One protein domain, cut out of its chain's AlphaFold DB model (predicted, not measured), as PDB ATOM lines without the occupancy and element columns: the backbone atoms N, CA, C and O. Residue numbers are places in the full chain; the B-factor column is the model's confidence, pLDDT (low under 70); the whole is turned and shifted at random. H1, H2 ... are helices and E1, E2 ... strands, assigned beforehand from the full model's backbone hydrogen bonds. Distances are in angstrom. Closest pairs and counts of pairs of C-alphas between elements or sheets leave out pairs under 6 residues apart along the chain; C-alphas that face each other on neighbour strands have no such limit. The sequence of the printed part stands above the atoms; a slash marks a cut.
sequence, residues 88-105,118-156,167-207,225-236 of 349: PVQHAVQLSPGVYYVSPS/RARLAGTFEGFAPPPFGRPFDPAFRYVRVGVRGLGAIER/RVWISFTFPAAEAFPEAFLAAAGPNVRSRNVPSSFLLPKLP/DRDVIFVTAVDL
ATOM      1  N   PRO A  88       6.553 -34.833   7.917       50.31
ATOM      2  CA  PRO A  88       6.158 -36.157   7.455       50.31
ATOM      3  C   PRO A  88       4.841 -36.554   8.122       50.31
ATOM      4  O   PRO A  88       4.651 -36.306   9.312       50.31
ATOM      5  N   VAL A  89       3.935 -37.177   7.363       52.88
ATOM      6  CA  VAL A  89       2.622 -37.603   7.866       52.88
ATOM      7  C   VAL A  89       2.824 -38.610   9.007       52.88
ATOM      8  O   VAL A  89       3.068 -39.790   8.766       52.88
ATOM      9  N   GLN A  90       2.742 -38.145  10.260       47.50
ATOM     10  CA  GLN A  90       3.108 -38.913  11.464       47.50
ATOM     11  C   GLN A  90       2.146 -40.077  11.785       47.50
ATOM     12  O   GLN A  90       2.397 -40.853  12.702       47.50
ATOM     13  N   HIS A  91       1.063 -40.229  11.016       57.50
ATOM     14  CA  HIS A  91      -0.000 -41.214  11.251       57.50
ATOM     15  C   HIS A  91      -0.350 -42.046  10.009       57.50
ATOM     16  O   HIS A  91      -1.449 -42.590   9.915       57.50
ATOM     17  N   ALA A  92       0.557 -42.128   9.032       61.38
ATOM     18  CA  ALA A  92       0.364 -43.019   7.898       61.38
ATOM     19  C   ALA A  92       0.630 -44.480   8.317       61.38
ATOM     20  O   ALA A  92       1.577 -44.751   9.052       61.38
ATOM     21  N   VAL A  93      -0.155 -45.437   7.819       68.50
ATOM     22  CA  VAL A  93       0.083 -46.885   7.956       68.50
ATOM     23  C   VAL A  93       0.173 -47.489   6.563       68.50
ATOM     24  O   VAL A  93      -0.739 -47.324   5.758       68.50
ATOM     25  N   GLN A  94       1.265 -48.187   6.246       73.12
ATOM     26  CA  GLN A  94       1.390 -48.855   4.951       73.12
ATOM     27  C   GLN A  94       0.469 -50.077   4.891       73.12
ATOM     28  O   GLN A  94       0.659 -51.027   5.643       73.12
ATOM     29  N   LEU A  95      -0.516 -50.053   3.991       65.19
ATOM     30  CA  LEU A  95      -1.464 -51.158   3.810       65.19
ATOM     31  C   LEU A  95      -1.051 -52.101   2.673       65.19
ATOM     32  O   LEU A  95      -1.338 -53.295   2.710       65.19
ATOM     33  N   SER A  96      -0.371 -51.574   1.655       64.19
ATOM     34  CA  SER A  96       0.249 -52.350   0.579       64.19
ATOM     35  C   SER A  96       1.471 -51.598   0.023       64.19
ATOM     36  O   SER A  96       1.709 -50.439   0.386       64.19
ATOM     37  N   PRO A  97       2.323 -52.225  -0.811       70.81
ATOM     38  CA  PRO A  97       3.442 -51.530  -1.445       70.81
ATOM     39  C   PRO A  97       2.988 -50.243  -2.152       70.81
ATOM     40  O   PRO A  97       2.228 -50.297  -3.112       70.81
ATOM     41  N   GLY A  98       3.437 -49.084  -1.656       64.06
ATOM     42  CA  GLY A  98       3.096 -47.774  -2.218       64.06
ATOM     43  C   GLY A  98       1.733 -47.195  -1.821       64.06
ATOM     44  O   GLY A  98       1.498 -46.040  -2.159       64.06
ATOM     45  N   VAL A  99       0.876 -47.917  -1.087       70.38
ATOM     46  CA  VAL A  99      -0.424 -47.406  -0.607       70.38
ATOM     47  C   VAL A  99      -0.435 -47.339   0.914       70.38
ATOM     48  O   VAL A  99      -0.211 -48.328   1.620       70.38
ATOM     49  N   TYR A 100      -0.740 -46.154   1.419       74.00
ATOM     50  CA  TYR A 100      -0.709 -45.819   2.827       74.00
ATOM     51  C   TYR A 100      -2.075 -45.294   3.256       74.00
ATOM     52  O   TYR A 100      -2.675 -44.475   2.575       74.00
ATOM     53  N   TYR A 101      -2.581 -45.767   4.382       70.31
ATOM     54  CA  TYR A 101      -3.754 -45.200   5.029       70.31
ATOM     55  C   TYR A 101      -3.327 -44.030   5.901       70.31
ATOM     56  O   TYR A 101      -2.361 -44.163   6.648       70.31
ATOM     57  N   VAL A 102      -4.038 -42.909   5.828       65.62
ATOM     58  CA  VAL A 102      -3.828 -41.770   6.725       65.62
ATOM     59  C   VAL A 102      -5.120 -41.551   7.492       65.62
ATOM     60  O   VAL A 102      -6.185 -41.445   6.885       65.62
ATOM     61  N   SER A 103      -5.038 -41.490   8.823       53.25
ATOM     62  CA  SER A 103      -6.201 -41.129   9.635       53.25
ATOM     63  C   SER A 103      -6.764 -39.790   9.149       53.25
ATOM     64  O   SER A 103      -5.983 -38.849   8.974       53.25
ATOM     65  N   PRO A 104      -8.083 -39.682   8.911       53.22
ATOM     66  CA  PRO A 104      -8.667 -38.454   8.401       53.22
ATOM     67  C   PRO A 104      -8.373 -37.307   9.371       53.22
ATOM     68  O   PRO A 104      -8.833 -37.301  10.512       53.22
ATOM     69  N   SER A 105      -7.558 -36.347   8.928       41.38
ATOM     70  CA  SER A 105      -7.402 -35.079   9.638       41.38
ATOM     71  C   SER A 105      -8.733 -34.332   9.553       41.38
ATOM     72  O   SER A 105      -9.347 -34.349   8.482       41.38
ATOM     73  N   ARG A 118     -23.713 -45.435 -10.493       36.12
ATOM     74  CA  ARG A 118     -23.204 -46.480 -11.402       36.12
ATOM     75  C   ARG A 118     -21.681 -46.496 -11.534       36.12
ATOM     76  O   ARG A 118     -21.144 -47.377 -12.204       36.12
ATOM     77  N   ALA A 119     -20.977 -45.555 -10.906       40.12
ATOM     78  CA  ALA A 119     -19.532 -45.471 -11.014       40.12
ATOM     79  C   ALA A 119     -18.864 -46.478 -10.067       40.12
ATOM     80  O   ALA A 119     -18.948 -46.378  -8.845       40.12
ATOM     81  N   ARG A 120     -18.169 -47.444 -10.673       50.47
ATOM     82  CA  ARG A 120     -17.022 -48.168 -10.100       50.47
ATOM     83  C   ARG A 120     -16.256 -47.241  -9.151       50.47
ATOM     84  O   ARG A 120     -16.047 -46.096  -9.539       50.47
ATOM     85  N   LEU A 121     -15.854 -47.717  -7.964       63.25
ATOM     86  CA  LEU A 121     -15.190 -46.897  -6.941       63.25
ATOM     87  C   LEU A 121     -14.245 -45.849  -7.541       63.25
ATOM     88  O   LEU A 121     -13.148 -46.165  -8.010       63.25
ATOM     89  N   ALA A 122     -14.690 -44.601  -7.498       69.19
ATOM     90  CA  ALA A 122     -13.903 -43.462  -7.912       69.19
ATOM     91  C   ALA A 122     -13.312 -42.819  -6.657       69.19
ATOM     92  O   ALA A 122     -14.032 -42.424  -5.738       69.19
ATOM     93  N   GLY A 123     -11.989 -42.755  -6.616       76.56
ATOM     94  CA  GLY A 123     -11.253 -41.956  -5.656       76.56
ATOM     95  C   GLY A 123     -11.229 -40.495  -6.091       76.56
ATOM     96  O   GLY A 123     -11.228 -40.173  -7.279       76.56
ATOM     97  N   THR A 124     -11.187 -39.601  -5.113       83.06
ATOM     98  CA  THR A 124     -11.142 -38.154  -5.332       83.06
ATOM     99  C   THR A 124      -9.770 -37.642  -4.950       83.06
ATOM    100  O   THR A 124      -9.305 -37.899  -3.845       83.06
ATOM    101  N   PHE A 125      -9.105 -36.939  -5.862       84.75
ATOM    102  CA  PHE A 125      -7.829 -36.296  -5.570       84.75
ATOM    103  C   PHE A 125      -8.022 -35.191  -4.525       84.75
ATOM    104  O   PHE A 125      -8.792 -34.262  -4.748       84.75
ATOM    105  N   GLU A 126      -7.322 -35.297  -3.398       82.88
ATOM    106  CA  GLU A 126      -7.354 -34.303  -2.317       82.88
ATOM    107  C   GLU A 126      -6.103 -33.416  -2.279       82.88
ATOM    108  O   GLU A 126      -6.093 -32.398  -1.594       82.88
ATOM    109  N   GLY A 127      -5.039 -33.806  -2.982       84.06
ATOM    110  CA  GLY A 127      -3.774 -33.077  -3.010       84.06
ATOM    111  C   GLY A 127      -2.557 -33.992  -3.081       84.06
ATOM    112  O   GLY A 127      -2.660 -35.219  -3.019       84.06
ATOM    113  N   PHE A 128      -1.379 -33.388  -3.190       85.31
ATOM    114  CA  PHE A 128      -0.117 -34.103  -3.022       85.31
ATOM    115  C   PHE A 128       0.228 -34.229  -1.537       85.31
ATOM    116  O   PHE A 128      -0.167 -33.401  -0.721       85.31
ATOM    117  N   ALA A 129       0.948 -35.289  -1.187       82.94
ATOM    118  CA  ALA A 129       1.495 -35.496   0.146       82.94
ATOM    119  C   ALA A 129       3.027 -35.509   0.090       82.94
ATOM    120  O   ALA A 129       3.602 -35.920  -0.925       82.94
ATOM    121  N   PRO A 130       3.706 -35.126   1.183       79.44
ATOM    122  CA  PRO A 130       5.123 -35.415   1.320       79.44
ATOM    123  C   PRO A 130       5.354 -36.940   1.346       79.44
ATOM    124  O   PRO A 130       4.452 -37.699   1.721       79.44
ATOM    125  N   PRO A 131       6.559 -37.418   0.976       75.62
ATOM    126  CA  PRO A 131       6.907 -38.826   1.089       75.62
ATOM    127  C   PRO A 131       6.668 -39.336   2.517       75.62
ATOM    128  O   PRO A 131       7.189 -38.762   3.479       75.62
ATOM    129  N   PRO A 132       5.889 -40.408   2.696       67.75
ATOM    130  CA  PRO A 132       5.615 -40.927   4.020       67.75
ATOM    131  C   PRO A 132       6.846 -41.688   4.562       67.75
ATOM    132  O   PRO A 132       7.624 -42.275   3.804       67.75
ATOM    133  N   PHE A 133       7.005 -41.703   5.891       62.81
ATOM    134  CA  PHE A 133       8.017 -42.475   6.647       62.81
ATOM    135  C   PHE A 133       9.491 -42.095   6.451       62.81
ATOM    136  O   PHE A 133      10.358 -42.957   6.584       62.81
ATOM    137  N   GLY A 134       9.807 -40.836   6.131       60.16
ATOM    138  CA  GLY A 134      11.209 -40.414   5.992       60.16
ATOM    139  C   GLY A 134      11.969 -41.195   4.913       60.16
ATOM    140  O   GLY A 134      13.192 -41.314   4.978       60.16
ATOM    141  N   ARG A 135      11.243 -41.764   3.937       64.31
ATOM    142  CA  ARG A 135      11.848 -42.402   2.768       64.31
ATOM    143  C   ARG A 135      12.702 -41.371   2.025       64.31
ATOM    144  O   ARG A 135      12.307 -40.203   1.972       64.31
ATOM    145  N   PRO A 136      13.842 -41.785   1.442       67.94
ATOM    146  CA  PRO A 136      14.631 -40.891   0.612       67.94
ATOM    147  C   PRO A 136      13.736 -40.327  -0.490       67.94
ATOM    148  O   PRO A 136      12.955 -41.056  -1.107       67.94
ATOM    149  N   PHE A 137      13.819 -39.013  -0.678       71.06
ATOM    150  CA  PHE A 137      13.085 -38.331  -1.727       71.06
ATOM    151  C   PHE A 137      13.550 -38.867  -3.084       71.06
ATOM    152  O   PHE A 137      14.727 -38.752  -3.423       71.06
ATOM    153  N   ASP A 138      12.627 -39.458  -3.841       80.00
ATOM    154  CA  ASP A 138      12.838 -39.799  -5.243       80.00
ATOM    155  C   ASP A 138      11.945 -38.875  -6.089       80.00
ATOM    156  O   ASP A 138      10.717 -38.969  -5.980       80.00
ATOM    157  N   PRO A 139      12.523 -37.985  -6.920       76.56
ATOM    158  CA  PRO A 139      11.759 -37.049  -7.749       76.56
ATOM    159  C   PRO A 139      10.851 -37.743  -8.775       76.56
ATOM    160  O   PRO A 139       9.939 -37.113  -9.309       76.56
ATOM    161  N   ALA A 140      11.062 -39.033  -9.043       83.56
ATOM    162  CA  ALA A 140      10.186 -39.831  -9.888       83.56
ATOM    163  C   ALA A 140       8.854 -40.199  -9.254       83.56
ATOM    164  O   ALA A 140       7.922 -40.543  -9.978       83.56
ATOM    165  N   PHE A 141       8.757 -40.177  -7.927       85.81
ATOM    166  CA  PHE A 141       7.547 -40.576  -7.232       85.81
ATOM    167  C   PHE A 141       6.788 -39.354  -6.730       85.81
ATOM    168  O   PHE A 141       7.307 -38.526  -5.982       85.81
ATOM    169  N   ARG A 142       5.506 -39.278  -7.088       86.06
ATOM    170  CA  ARG A 142       4.559 -38.336  -6.487       86.06
ATOM    171  C   ARG A 142       3.619 -39.086  -5.568       86.06
ATOM    172  O   ARG A 142       3.003 -40.065  -5.973       86.06
ATOM    173  N   TYR A 143       3.503 -38.623  -4.332       86.44
ATOM    174  CA  TYR A 143       2.558 -39.180  -3.377       86.44
ATOM    175  C   TYR A 143       1.266 -38.381  -3.451       86.44
ATOM    176  O   TYR A 143       1.272 -37.158  -3.319       86.44
ATOM    177  N   VAL A 144       0.166 -39.076  -3.703       86.31
ATOM    178  CA  VAL A 144      -1.135 -38.479  -3.982       86.31
ATOM    179  C   VAL A 144      -2.134 -38.903  -2.919       86.31
ATOM    180  O   VAL A 144      -2.284 -40.096  -2.658       86.31
ATOM    181  N   ARG A 145      -2.825 -37.930  -2.324       87.12
ATOM    182  CA  ARG A 145      -3.940 -38.147  -1.404       87.12
ATOM    183  C   ARG A 145      -5.220 -38.386  -2.190       87.12
ATOM    184  O   ARG A 145      -5.602 -37.569  -3.027       87.12
ATOM    185  N   VAL A 146      -5.873 -39.503  -1.904       83.62
ATOM    186  CA  VAL A 146      -7.095 -39.950  -2.562       83.62
ATOM    187  C   VAL A 146      -8.149 -40.259  -1.506       83.62
ATOM    188  O   VAL A 146      -8.016 -41.230  -0.758       83.62
ATOM    189  N   GLY A 147      -9.198 -39.444  -1.464       83.06
ATOM    190  CA  GLY A 147     -10.392 -39.681  -0.661       83.06
ATOM    191  C   GLY A 147     -11.302 -40.702  -1.339       83.06
ATOM    192  O   GLY A 147     -11.609 -40.584  -2.528       83.06
ATOM    193  N   VAL A 148     -11.735 -41.717  -0.602       77.75
ATOM    194  CA  VAL A 148     -12.621 -42.786  -1.072       77.75
ATOM    195  C   VAL A 148     -13.833 -42.848  -0.155       77.75
ATOM    196  O   VAL A 148     -13.692 -42.989   1.059       77.75
ATOM    197  N   ARG A 149     -15.025 -42.755  -0.748       71.50
ATOM    198  CA  ARG A 149     -16.309 -42.830  -0.041       71.50
ATOM    199  C   ARG A 149     -17.015 -44.152  -0.300       71.50
ATOM    200  O   ARG A 149     -16.765 -44.805  -1.312       71.50
ATOM    201  N   GLY A 150     -17.935 -44.512   0.591       61.34
ATOM    202  CA  GLY A 150     -18.821 -45.661   0.398       61.34
ATOM    203  C   GLY A 150     -18.131 -47.015   0.539       61.34
ATOM    204  O   GLY A 150     -18.672 -48.016   0.077       61.34
ATOM    205  N   LEU A 151     -16.944 -47.073   1.161       62.22
ATOM    206  CA  LEU A 151     -16.155 -48.304   1.249       62.22
ATOM    207  C   LEU A 151     -16.897 -49.438   1.982       62.22
ATOM    208  O   LEU A 151     -16.772 -50.603   1.606       62.22
ATOM    209  N   GLY A 152     -17.712 -49.082   2.983       55.47
ATOM    210  CA  GLY A 152     -18.517 -50.025   3.766       55.47
ATOM    211  C   GLY A 152     -19.571 -50.774   2.942       55.47
ATOM    212  O   GLY A 152     -19.881 -51.926   3.248       55.47
ATOM    213  N   ALA A 153     -20.064 -50.179   1.849       51.56
ATOM    214  CA  ALA A 153     -21.000 -50.845   0.947       51.56
ATOM    215  C   ALA A 153     -20.320 -51.988   0.168       51.56
ATOM    216  O   ALA A 153     -20.887 -53.065   0.022       51.56
ATOM    217  N   ILE A 154     -19.062 -51.826  -0.249       54.47
ATOM    218  CA  ILE A 154     -18.345 -52.805  -1.093       54.47
ATOM    219  C   ILE A 154     -17.938 -54.065  -0.334       54.47
ATOM    220  O   ILE A 154     -17.884 -55.155  -0.913       54.47
ATOM    221  N   GLU A 155     -17.676 -53.947   0.967       52.72
ATOM    222  CA  GLU A 155     -17.460 -55.123   1.812       52.72
ATOM    223  C   GLU A 155     -18.724 -56.004   1.862       52.72
ATOM    224  O   GLU A 155     -18.617 -57.233   1.906       52.72
ATOM    225  N   ARG A 156     -19.915 -55.399   1.739       48.66
ATOM    226  CA  ARG A 156     -21.217 -56.077   1.837       48.66
ATOM    227  C   ARG A 156     -21.817 -56.529   0.496       48.66
ATOM    228  O   ARG A 156     -22.515 -57.538   0.477       48.66
ATOM    229  N   ARG A 167     -10.367 -58.068  -5.726       62.22
ATOM    230  CA  ARG A 167      -9.426 -57.033  -6.174       62.22
ATOM    231  C   ARG A 167     -10.220 -55.844  -6.706       62.22
ATOM    232  O   ARG A 167     -10.636 -55.840  -7.860       62.22
ATOM    233  N   VAL A 168     -10.454 -54.856  -5.851       69.88
ATOM    234  CA  VAL A 168     -11.156 -53.624  -6.229       69.88
ATOM    235  C   VAL A 168     -10.125 -52.576  -6.626       69.88
ATOM    236  O   VAL A 168      -9.221 -52.281  -5.852       69.88
ATOM    237  N   TRP A 169     -10.252 -52.018  -7.826       75.06
ATOM    238  CA  TRP A 169      -9.416 -50.910  -8.285       75.06
ATOM    239  C   TRP A 169     -10.104 -49.579  -7.999       75.06
ATOM    240  O   TRP A 169     -11.283 -49.418  -8.312       75.06
ATOM    241  N   ILE A 170      -9.356 -48.639  -7.428       78.38
ATOM    242  CA  ILE A 170      -9.783 -47.261  -7.195       78.38
ATOM    243  C   ILE A 170      -9.207 -46.402  -8.307       78.38
ATOM    244  O   ILE A 170      -7.987 -46.273  -8.401       78.38
ATOM    245  N   SER A 171     -10.067 -45.809  -9.127       81.88
ATOM    246  CA  SER A 171      -9.647 -44.881 -10.182       81.88
ATOM    247  C   SER A 171      -9.731 -43.440  -9.697       81.88
ATOM    248  O   SER A 171     -10.700 -43.073  -9.044       81.88
ATOM    249  N   PHE A 172      -8.754 -42.610 -10.039       83.00
ATOM    250  CA  PHE A 172      -8.733 -41.182  -9.723       83.00
ATOM    251  C   PHE A 172      -7.985 -40.410 -10.816       83.00
ATOM    252  O   PHE A 172      -7.356 -40.998 -11.697       83.00
ATOM    253  N   THR A 173      -8.045 -39.082 -10.771       84.88
ATOM    254  CA  THR A 173      -7.296 -38.223 -11.693       84.88
ATOM    255  C   THR A 173      -6.603 -37.098 -10.937       84.88
ATOM    256  O   THR A 173      -7.211 -36.551 -10.021       84.88
ATOM    257  N   PHE A 174      -5.389 -36.713 -11.329       84.19
ATOM    258  CA  PHE A 174      -4.636 -35.620 -10.690       84.19
ATOM    259  C   PHE A 174      -4.079 -34.622 -11.725       84.19
ATOM    260  O   PHE A 174      -3.893 -35.002 -12.884       84.19
ATOM    261  N   PRO A 175      -3.812 -33.355 -11.357       86.12
ATOM    262  CA  PRO A 175      -3.352 -32.337 -12.305       86.12
ATOM    263  C   PRO A 175      -1.923 -32.615 -12.797       86.12
ATOM    264  O   PRO A 175      -0.982 -32.713 -12.007       86.12
ATOM    265  N   ALA A 176      -1.733 -32.706 -14.120       84.31
ATOM    266  CA  ALA A 176      -0.417 -32.971 -14.708       84.31
ATOM    267  C   ALA A 176       0.581 -31.823 -14.483       84.31
ATOM    268  O   ALA A 176       1.763 -32.077 -14.257       84.31
ATOM    269  N   ALA A 177       0.112 -30.570 -14.530       85.00
ATOM    270  CA  ALA A 177       0.962 -29.386 -14.386       85.00
ATOM    271  C   ALA A 177       1.743 -29.347 -13.065       85.00
ATOM    272  O   ALA A 177       2.838 -28.799 -13.023       85.00
ATOM    273  N   GLU A 178       1.182 -29.922 -12.003       85.38
ATOM    274  CA  GLU A 178       1.787 -29.927 -10.668       85.38
ATOM    275  C   GLU A 178       2.620 -31.192 -10.415       85.38
ATOM    276  O   GLU A 178       3.582 -31.178  -9.646       85.38
ATOM    277  N   ALA A 179       2.273 -32.299 -11.074       85.25
ATOM    278  CA  ALA A 179       2.941 -33.574 -10.863       85.25
ATOM    279  C   ALA A 179       4.280 -33.676 -11.606       85.25
ATOM    280  O   ALA A 179       5.265 -34.133 -11.020       85.25
ATOM    281  N   PHE A 180       4.327 -33.275 -12.880       87.31
ATOM    282  CA  PHE A 180       5.470 -33.550 -13.754       87.31
ATOM    283  C   PHE A 180       6.534 -32.442 -13.738       87.31
ATOM    284  O   PHE A 180       6.202 -31.275 -13.543       87.31
ATOM    285  N   PRO A 181       7.812 -32.782 -14.000       85.19
ATOM    286  CA  PRO A 181       8.863 -31.788 -14.200       85.19
ATOM    287  C   PRO A 181       8.547 -30.847 -15.369       85.19
ATOM    288  O   PRO A 181       8.061 -31.287 -16.416       85.19
ATOM    289  N   GLU A 182       8.917 -29.571 -15.240       84.44
ATOM    290  CA  GLU A 182       8.698 -28.561 -16.288       84.44
ATOM    291  C   GLU A 182       9.367 -28.953 -17.615       84.44
ATOM    292  O   GLU A 182       8.792 -28.750 -18.680       84.44
ATOM    293  N   ALA A 183      10.538 -29.601 -17.560       82.19
ATOM    294  CA  ALA A 183      11.230 -30.109 -18.746       82.19
ATOM    295  C   ALA A 183      10.370 -31.107 -19.545       82.19
ATOM    296  O   ALA A 183      10.333 -31.049 -20.776       82.19
ATOM    297  N   PHE A 184       9.641 -31.993 -18.856       84.25
ATOM    298  CA  PHE A 184       8.698 -32.899 -19.508       84.25
ATOM    299  C   PHE A 184       7.499 -32.132 -20.054       84.25
ATOM    300  O   PHE A 184       7.140 -32.324 -21.209       84.25
ATOM    301  N   LEU A 185       6.892 -31.239 -19.269       85.19
ATOM    302  CA  LEU A 185       5.720 -30.470 -19.704       85.19
ATOM    303  C   LEU A 185       6.015 -29.626 -20.955       85.19
ATOM    304  O   LEU A 185       5.200 -29.599 -21.879       85.19
ATOM    305  N   ALA A 186       7.200 -29.015 -21.024       82.31
ATOM    306  CA  ALA A 186       7.668 -28.269 -22.186       82.31
ATOM    307  C   ALA A 186       7.796 -29.162 -23.436       82.31
ATOM    308  O   ALA A 186       7.300 -28.802 -24.502       82.31
ATOM    309  N   ALA A 187       8.384 -30.357 -23.306       81.19
ATOM    310  CA  ALA A 187       8.512 -31.317 -24.410       81.19
ATOM    311  C   ALA A 187       7.177 -31.993 -24.786       81.19
ATOM    312  O   ALA A 187       6.956 -32.447 -25.917       81.19
ATOM    313  N   ALA A 188       6.269 -32.111 -23.823       76.75
ATOM    314  CA  ALA A 188       5.004 -32.802 -23.979       76.75
ATOM    315  C   ALA A 188       3.927 -31.912 -24.644       76.75
ATOM    316  O   ALA A 188       2.984 -32.438 -25.247       76.75
ATOM    317  N   GLY A 189       4.111 -30.589 -24.606       74.44
ATOM    318  CA  GLY A 189       3.254 -29.589 -25.239       74.44
ATOM    319  C   GLY A 189       2.100 -29.100 -24.346       74.44
ATOM    320  O   GLY A 189       1.828 -29.670 -23.286       74.44
ATOM    321  N   PRO A 190       1.372 -28.049 -24.772       71.56
ATOM    322  CA  PRO A 190       0.383 -27.353 -23.939       71.56
ATOM    323  C   PRO A 190      -0.807 -28.233 -23.534       71.56
ATOM    324  O   PRO A 190      -1.304 -28.116 -22.416       71.56
ATOM    325  N   ASN A 191      -1.202 -29.182 -24.389       72.94
ATOM    326  CA  ASN A 191      -2.335 -30.092 -24.160       72.94
ATOM    327  C   ASN A 191      -2.157 -31.010 -22.946       72.94
ATOM    328  O   ASN A 191      -3.095 -31.651 -22.497       72.94
ATOM    329  N   VAL A 192      -0.938 -31.125 -22.440       74.56
ATOM    330  CA  VAL A 192      -0.585 -31.993 -21.313       74.56
ATOM    331  C   VAL A 192      -0.747 -31.253 -20.025       74.56
ATOM    332  O   VAL A 192      -1.294 -31.782 -19.069       74.56
ATOM    333  N   ARG A 193      -0.270 -30.012 -20.033       75.75
ATOM    334  CA  ARG A 193      -0.288 -29.117 -18.894       75.75
ATOM    335  C   ARG A 193      -1.720 -28.869 -18.425       75.75
ATOM    336  O   ARG A 193      -1.951 -28.761 -17.231       75.75
ATOM    337  N   SER A 194      -2.673 -28.836 -19.353       70.88
ATOM    338  CA  SER A 194      -4.096 -28.637 -19.069       70.88
ATOM    339  C   SER A 194      -4.884 -29.921 -18.782       70.88
ATOM    340  O   SER A 194      -6.063 -29.830 -18.440       70.88
ATOM    341  N   ARG A 195      -4.286 -31.113 -18.919       78.19
ATOM    342  CA  ARG A 195      -4.992 -32.390 -18.729       78.19
ATOM    343  C   ARG A 195      -4.787 -32.951 -17.324       78.19
ATOM    344  O   ARG A 195      -3.697 -32.901 -16.755       78.19
ATOM    345  N   ASN A 196      -5.845 -33.566 -16.800       81.00
ATOM    346  CA  ASN A 196      -5.740 -34.435 -15.637       81.00
ATOM    347  C   ASN A 196      -5.198 -35.802 -16.069       81.00
ATOM    348  O   ASN A 196      -5.598 -36.344 -17.100       81.00
ATOM    349  N   VAL A 197      -4.293 -36.360 -15.272       81.44
ATOM    350  CA  VAL A 197      -3.709 -37.681 -15.498       81.44
ATOM    351  C   VAL A 197      -4.575 -38.737 -14.823       81.44
ATOM    352  O   VAL A 197      -4.731 -38.679 -13.601       81.44
ATOM    353  N   PRO A 198      -5.140 -39.698 -15.578       81.62
ATOM    354  CA  PRO A 198      -5.847 -40.823 -14.991       81.62
ATOM    355  C   PRO A 198      -4.865 -41.774 -14.313       81.62
ATOM    356  O   PRO A 198      -3.790 -42.069 -14.833       81.62
ATOM    357  N   SER A 199      -5.244 -42.264 -13.141       81.00
ATOM    358  CA  SER A 199      -4.462 -43.225 -12.377       81.00
ATOM    359  C   SER A 199      -5.376 -44.136 -11.574       81.00
ATOM    360  O   SER A 199      -6.562 -43.859 -11.380       81.00
ATOM    361  N   SER A 200      -4.836 -45.265 -11.131       81.69
ATOM    362  CA  SER A 200      -5.568 -46.174 -10.267       81.69
ATOM    363  C   SER A 200      -4.637 -46.953  -9.356       81.69
ATOM    364  O   SER A 200      -3.473 -47.182  -9.683       81.69
ATOM    365  N   PHE A 201      -5.163 -47.368  -8.210       80.00
ATOM    366  CA  PHE A 201      -4.475 -48.279  -7.307       80.00
ATOM    367  C   PHE A 201      -5.421 -49.382  -6.847       80.00
ATOM    368  O   PHE A 201      -6.643 -49.220  -6.820       80.00
ATOM    369  N   LEU A 202      -4.845 -50.524  -6.489       77.06
ATOM    370  CA  LEU A 202      -5.601 -51.626  -5.924       77.06
ATOM    371  C   LEU A 202      -5.953 -51.297  -4.472       77.06
ATOM    372  O   LEU A 202      -5.053 -51.047  -3.668       77.06
ATOM    373  N   LEU A 203      -7.241 -51.337  -4.138       74.44
ATOM    374  CA  LEU A 203      -7.725 -51.160  -2.777       74.44
ATOM    375  C   LEU A 203      -7.093 -52.239  -1.881       74.44
ATOM    376  O   LEU A 203      -7.332 -53.433  -2.099       74.44
ATOM    377  N   PRO A 204      -6.269 -51.854  -0.894       67.50
ATOM    378  CA  PRO A 204      -5.704 -52.815   0.033       67.50
ATOM    379  C   PRO A 204      -6.789 -53.339   0.977       67.50
ATOM    380  O   PRO A 204      -7.796 -52.672   1.221       67.50
ATOM    381  N   LYS A 205      -6.568 -54.526   1.553       65.38
ATOM    382  CA  LYS A 205      -7.432 -55.023   2.627       65.38
ATOM    383  C   LYS A 205      -7.347 -54.043   3.793       65.38
ATOM    384  O   LYS A 205      -6.267 -53.858   4.356       65.38
ATOM    385  N   LEU A 206      -8.463 -53.408   4.133       62.12
ATOM    386  CA  LEU A 206      -8.525 -52.639   5.363       62.12
ATOM    387  C   LEU A 206      -8.427 -53.597   6.555       62.12
ATOM    388  O   LEU A 206      -8.930 -54.721   6.475       62.12
ATOM    389  N   PRO A 207      -7.792 -53.181   7.661       49.19
ATOM    390  CA  PRO A 207      -7.877 -53.926   8.904       49.19
ATOM    391  C   PRO A 207      -9.340 -53.937   9.359       49.19
ATOM    392  O   PRO A 207      -9.854 -52.970   9.920       49.19
ATOM    393  N   ASP A 225     -20.999 -44.549   5.099       52.09
ATOM    394  CA  ASP A 225     -20.293 -43.350   4.601       52.09
ATOM    395  C   ASP A 225     -18.933 -43.157   5.306       52.09
ATOM    396  O   ASP A 225     -18.579 -42.073   5.774       52.09
ATOM    397  N   ARG A 226     -18.130 -44.223   5.418       56.09
ATOM    398  CA  ARG A 226     -16.739 -44.064   5.863       56.09
ATOM    399  C   ARG A 226     -15.915 -43.413   4.757       56.09
ATOM    400  O   ARG A 226     -15.506 -44.077   3.805       56.09
ATOM    401  N   ASP A 227     -15.668 -42.120   4.926       67.19
ATOM    402  CA  ASP A 227     -14.679 -41.365   4.164       67.19
ATOM    403  C   ASP A 227     -13.278 -41.810   4.605       67.19
ATOM    404  O   ASP A 227     -12.846 -41.566   5.735       67.19
ATOM    405  N   VAL A 228     -12.573 -42.511   3.718       73.69
ATOM    406  CA  VAL A 228     -11.209 -42.995   3.956       73.69
ATOM    407  C   VAL A 228     -10.242 -42.262   3.042       73.69
ATOM    408  O   VAL A 228     -10.482 -42.150   1.844       73.69
ATOM    409  N   ILE A 229      -9.117 -41.811   3.595       81.50
ATOM    410  CA  ILE A 229      -8.059 -41.151   2.833       81.50
ATOM    411  C   ILE A 229      -6.884 -42.114   2.678       81.50
ATOM    412  O   ILE A 229      -6.301 -42.592   3.656       81.50
ATOM    413  N   PHE A 230      -6.517 -42.370   1.427       83.31
ATOM    414  CA  PHE A 230      -5.312 -43.104   1.065       83.31
ATOM    415  C   PHE A 230      -4.254 -42.143   0.529       83.31
ATOM    416  O   PHE A 230      -4.565 -41.177  -0.156       83.31
ATOM    417  N   VAL A 231      -2.987 -42.426   0.796       85.44
ATOM    418  CA  VAL A 231      -1.839 -41.850   0.099       85.44
ATOM    419  C   VAL A 231      -1.269 -42.938  -0.794       85.44
ATOM    420  O   VAL A 231      -0.839 -43.975  -0.296       85.44
ATOM    421  N   THR A 232      -1.252 -42.718  -2.103       85.38
ATOM    422  CA  THR A 232      -0.669 -43.654  -3.071       85.38
ATOM    423  C   THR A 232       0.547 -43.042  -3.752       85.38
ATOM    424  O   THR A 232       0.535 -41.868  -4.121       85.38
ATOM    425  N   ALA A 233       1.606 -43.827  -3.916       86.62
ATOM    426  CA  ALA A 233       2.769 -43.454  -4.708       86.62
ATOM    427  C   ALA A 233       2.466 -43.645  -6.201       86.62
ATOM    428  O   ALA A 233       1.996 -44.704  -6.611       86.62
ATOM    429  N   VAL A 234       2.757 -42.627  -7.004       86.19
ATOM    430  CA  VAL A 234       2.638 -42.637  -8.462       86.19
ATOM    431  C   VAL A 234       4.035 -42.502  -9.056       86.19
ATOM    432  O   VAL A 234       4.710 -41.502  -8.817       86.19
ATOM    433  N   ASP A 235       4.459 -43.506  -9.821       86.75
ATOM    434  CA  ASP A 235       5.726 -43.492 -10.560       86.75
ATOM    435  C   ASP A 235       5.563 -42.701 -11.868       86.75
ATOM    436  O   ASP A 235       4.945 -43.166 -12.833       86.75
ATOM    437  N   LEU A 236       6.121 -41.491 -11.906       87.00
ATOM    438  CA  LEU A 236       6.078 -40.618 -13.074       87.00
ATOM    439  C   LEU A 236       6.880 -41.181 -14.249       87.00
ATOM    440  O   LEU A 236       6.500 -40.944 -15.397       87.00
TER     441      LEU A 236
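Overview. This is residues 88 to 105, 118 to 156, 167 to 207 and 225 to 236 of the 349 residues of an uncharacterized protein of Micromonas commoda (strain RCC299 / NOUM17 / CCMP2709) (UniProt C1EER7). A strongly twisted sheet of five strands and a ribbon of two strands, E5 and E6, lie face to face as a small sandwich, their strands crossed. Three short helices, H2, H3 and H4, come between E5 and E6 in the chain and make a head at one end of the ribbon, while H1 lies at the opposite end of the whole. The printed part has 110 residues, with four named helices and seven named strands in the order E1 E2 E3 E4 H1 E5 H2 H3 H4 E6 E7. The larger sheet runs E1 E2 E7 E4 E3 and both sheets are antiparallel; the class is mixed, helices and strands. The whole is compact, with a radius of gyration of the C-alphas of 14.7 A and spans of 46 by 37 by 24 A.

Arrangement. In the larger sheet, E7, residues 228 to 235, and E4, residues 141 to 148, are antiparallel at 154 degrees, with N 144 and O 232 2.8 A apart. On the other side of E4 is E3, residues 124 to 129, an edge strand in a hairpin with E4; N 126 and O 145 are 2.9 A apart. E2, residues 99 to 102, is the other neighbour of E7, with N 231 and O 100 2.7 A apart. E1, residues 92 to 96, is the other edge strand and makes a hairpin with E2, with N 93 and O 101 2.8 A apart. E5, residues 169 to 175, and E6, residues 196 to 202, are antiparallel at 153 degrees, with N 172 and O 199 2.9 A apart. In this sandwich, two sheets face to face, the facing parts are 9.2 A centre to centre and the strands cross at 75 degrees; Thr 124 of E3 and Phe 172 of E5 have the closest C-alphas of those two strands, 5.9 A apart. H2, residues 176 to 179, only grazes the larger sheet with residues 178 to 179. H2 touches H4, residues 190 to 193, the closest C-alphas being those of Ala 177 and Arg 193, 4.7 A. H3, residues 182 to 188, is close to H4 but not clearly touching, the C-alphas of Leu 185 and Arg 193 being 6.2 A apart. H1, residues 151 to 156, is not on the larger sheet and is apart from H2, H3 and H4. Every O i to N i+4 pair is within hydrogen-bond range in H3; H2 and H4, with 4 residues each, are too short for any O i to N i+4 pair, and in H1 0 of 2 O i to N i+4 pairs are within range, beside 2 of 3 O i to N i+3 pairs.

Along the chain. E1 begins at C-alpha 92, (0.364, -43.019, 7.898). E7 is 22.3 A long, E4 21.2 A, E5 19.9 A and E6 19.7 A. E7 ends at C-alpha 235, (5.726, -43.492, -10.560).

Size, cuts and confidence. The C-alphas farthest apart are those of Arg 156 and Ala 187, 46.8 A. Residues 106 to 117, 157 to 166 and 208 to 224 are not printed, with C-alpha gaps of 28.7 A, 14.3 A and 16.9 A. Of the links printed whole, E3 to E4 is long, with 11 residues. Mean pLDDT of the printed part is 72.7; 39 residues are under 70, among them 88 to 93 and 150 to 156.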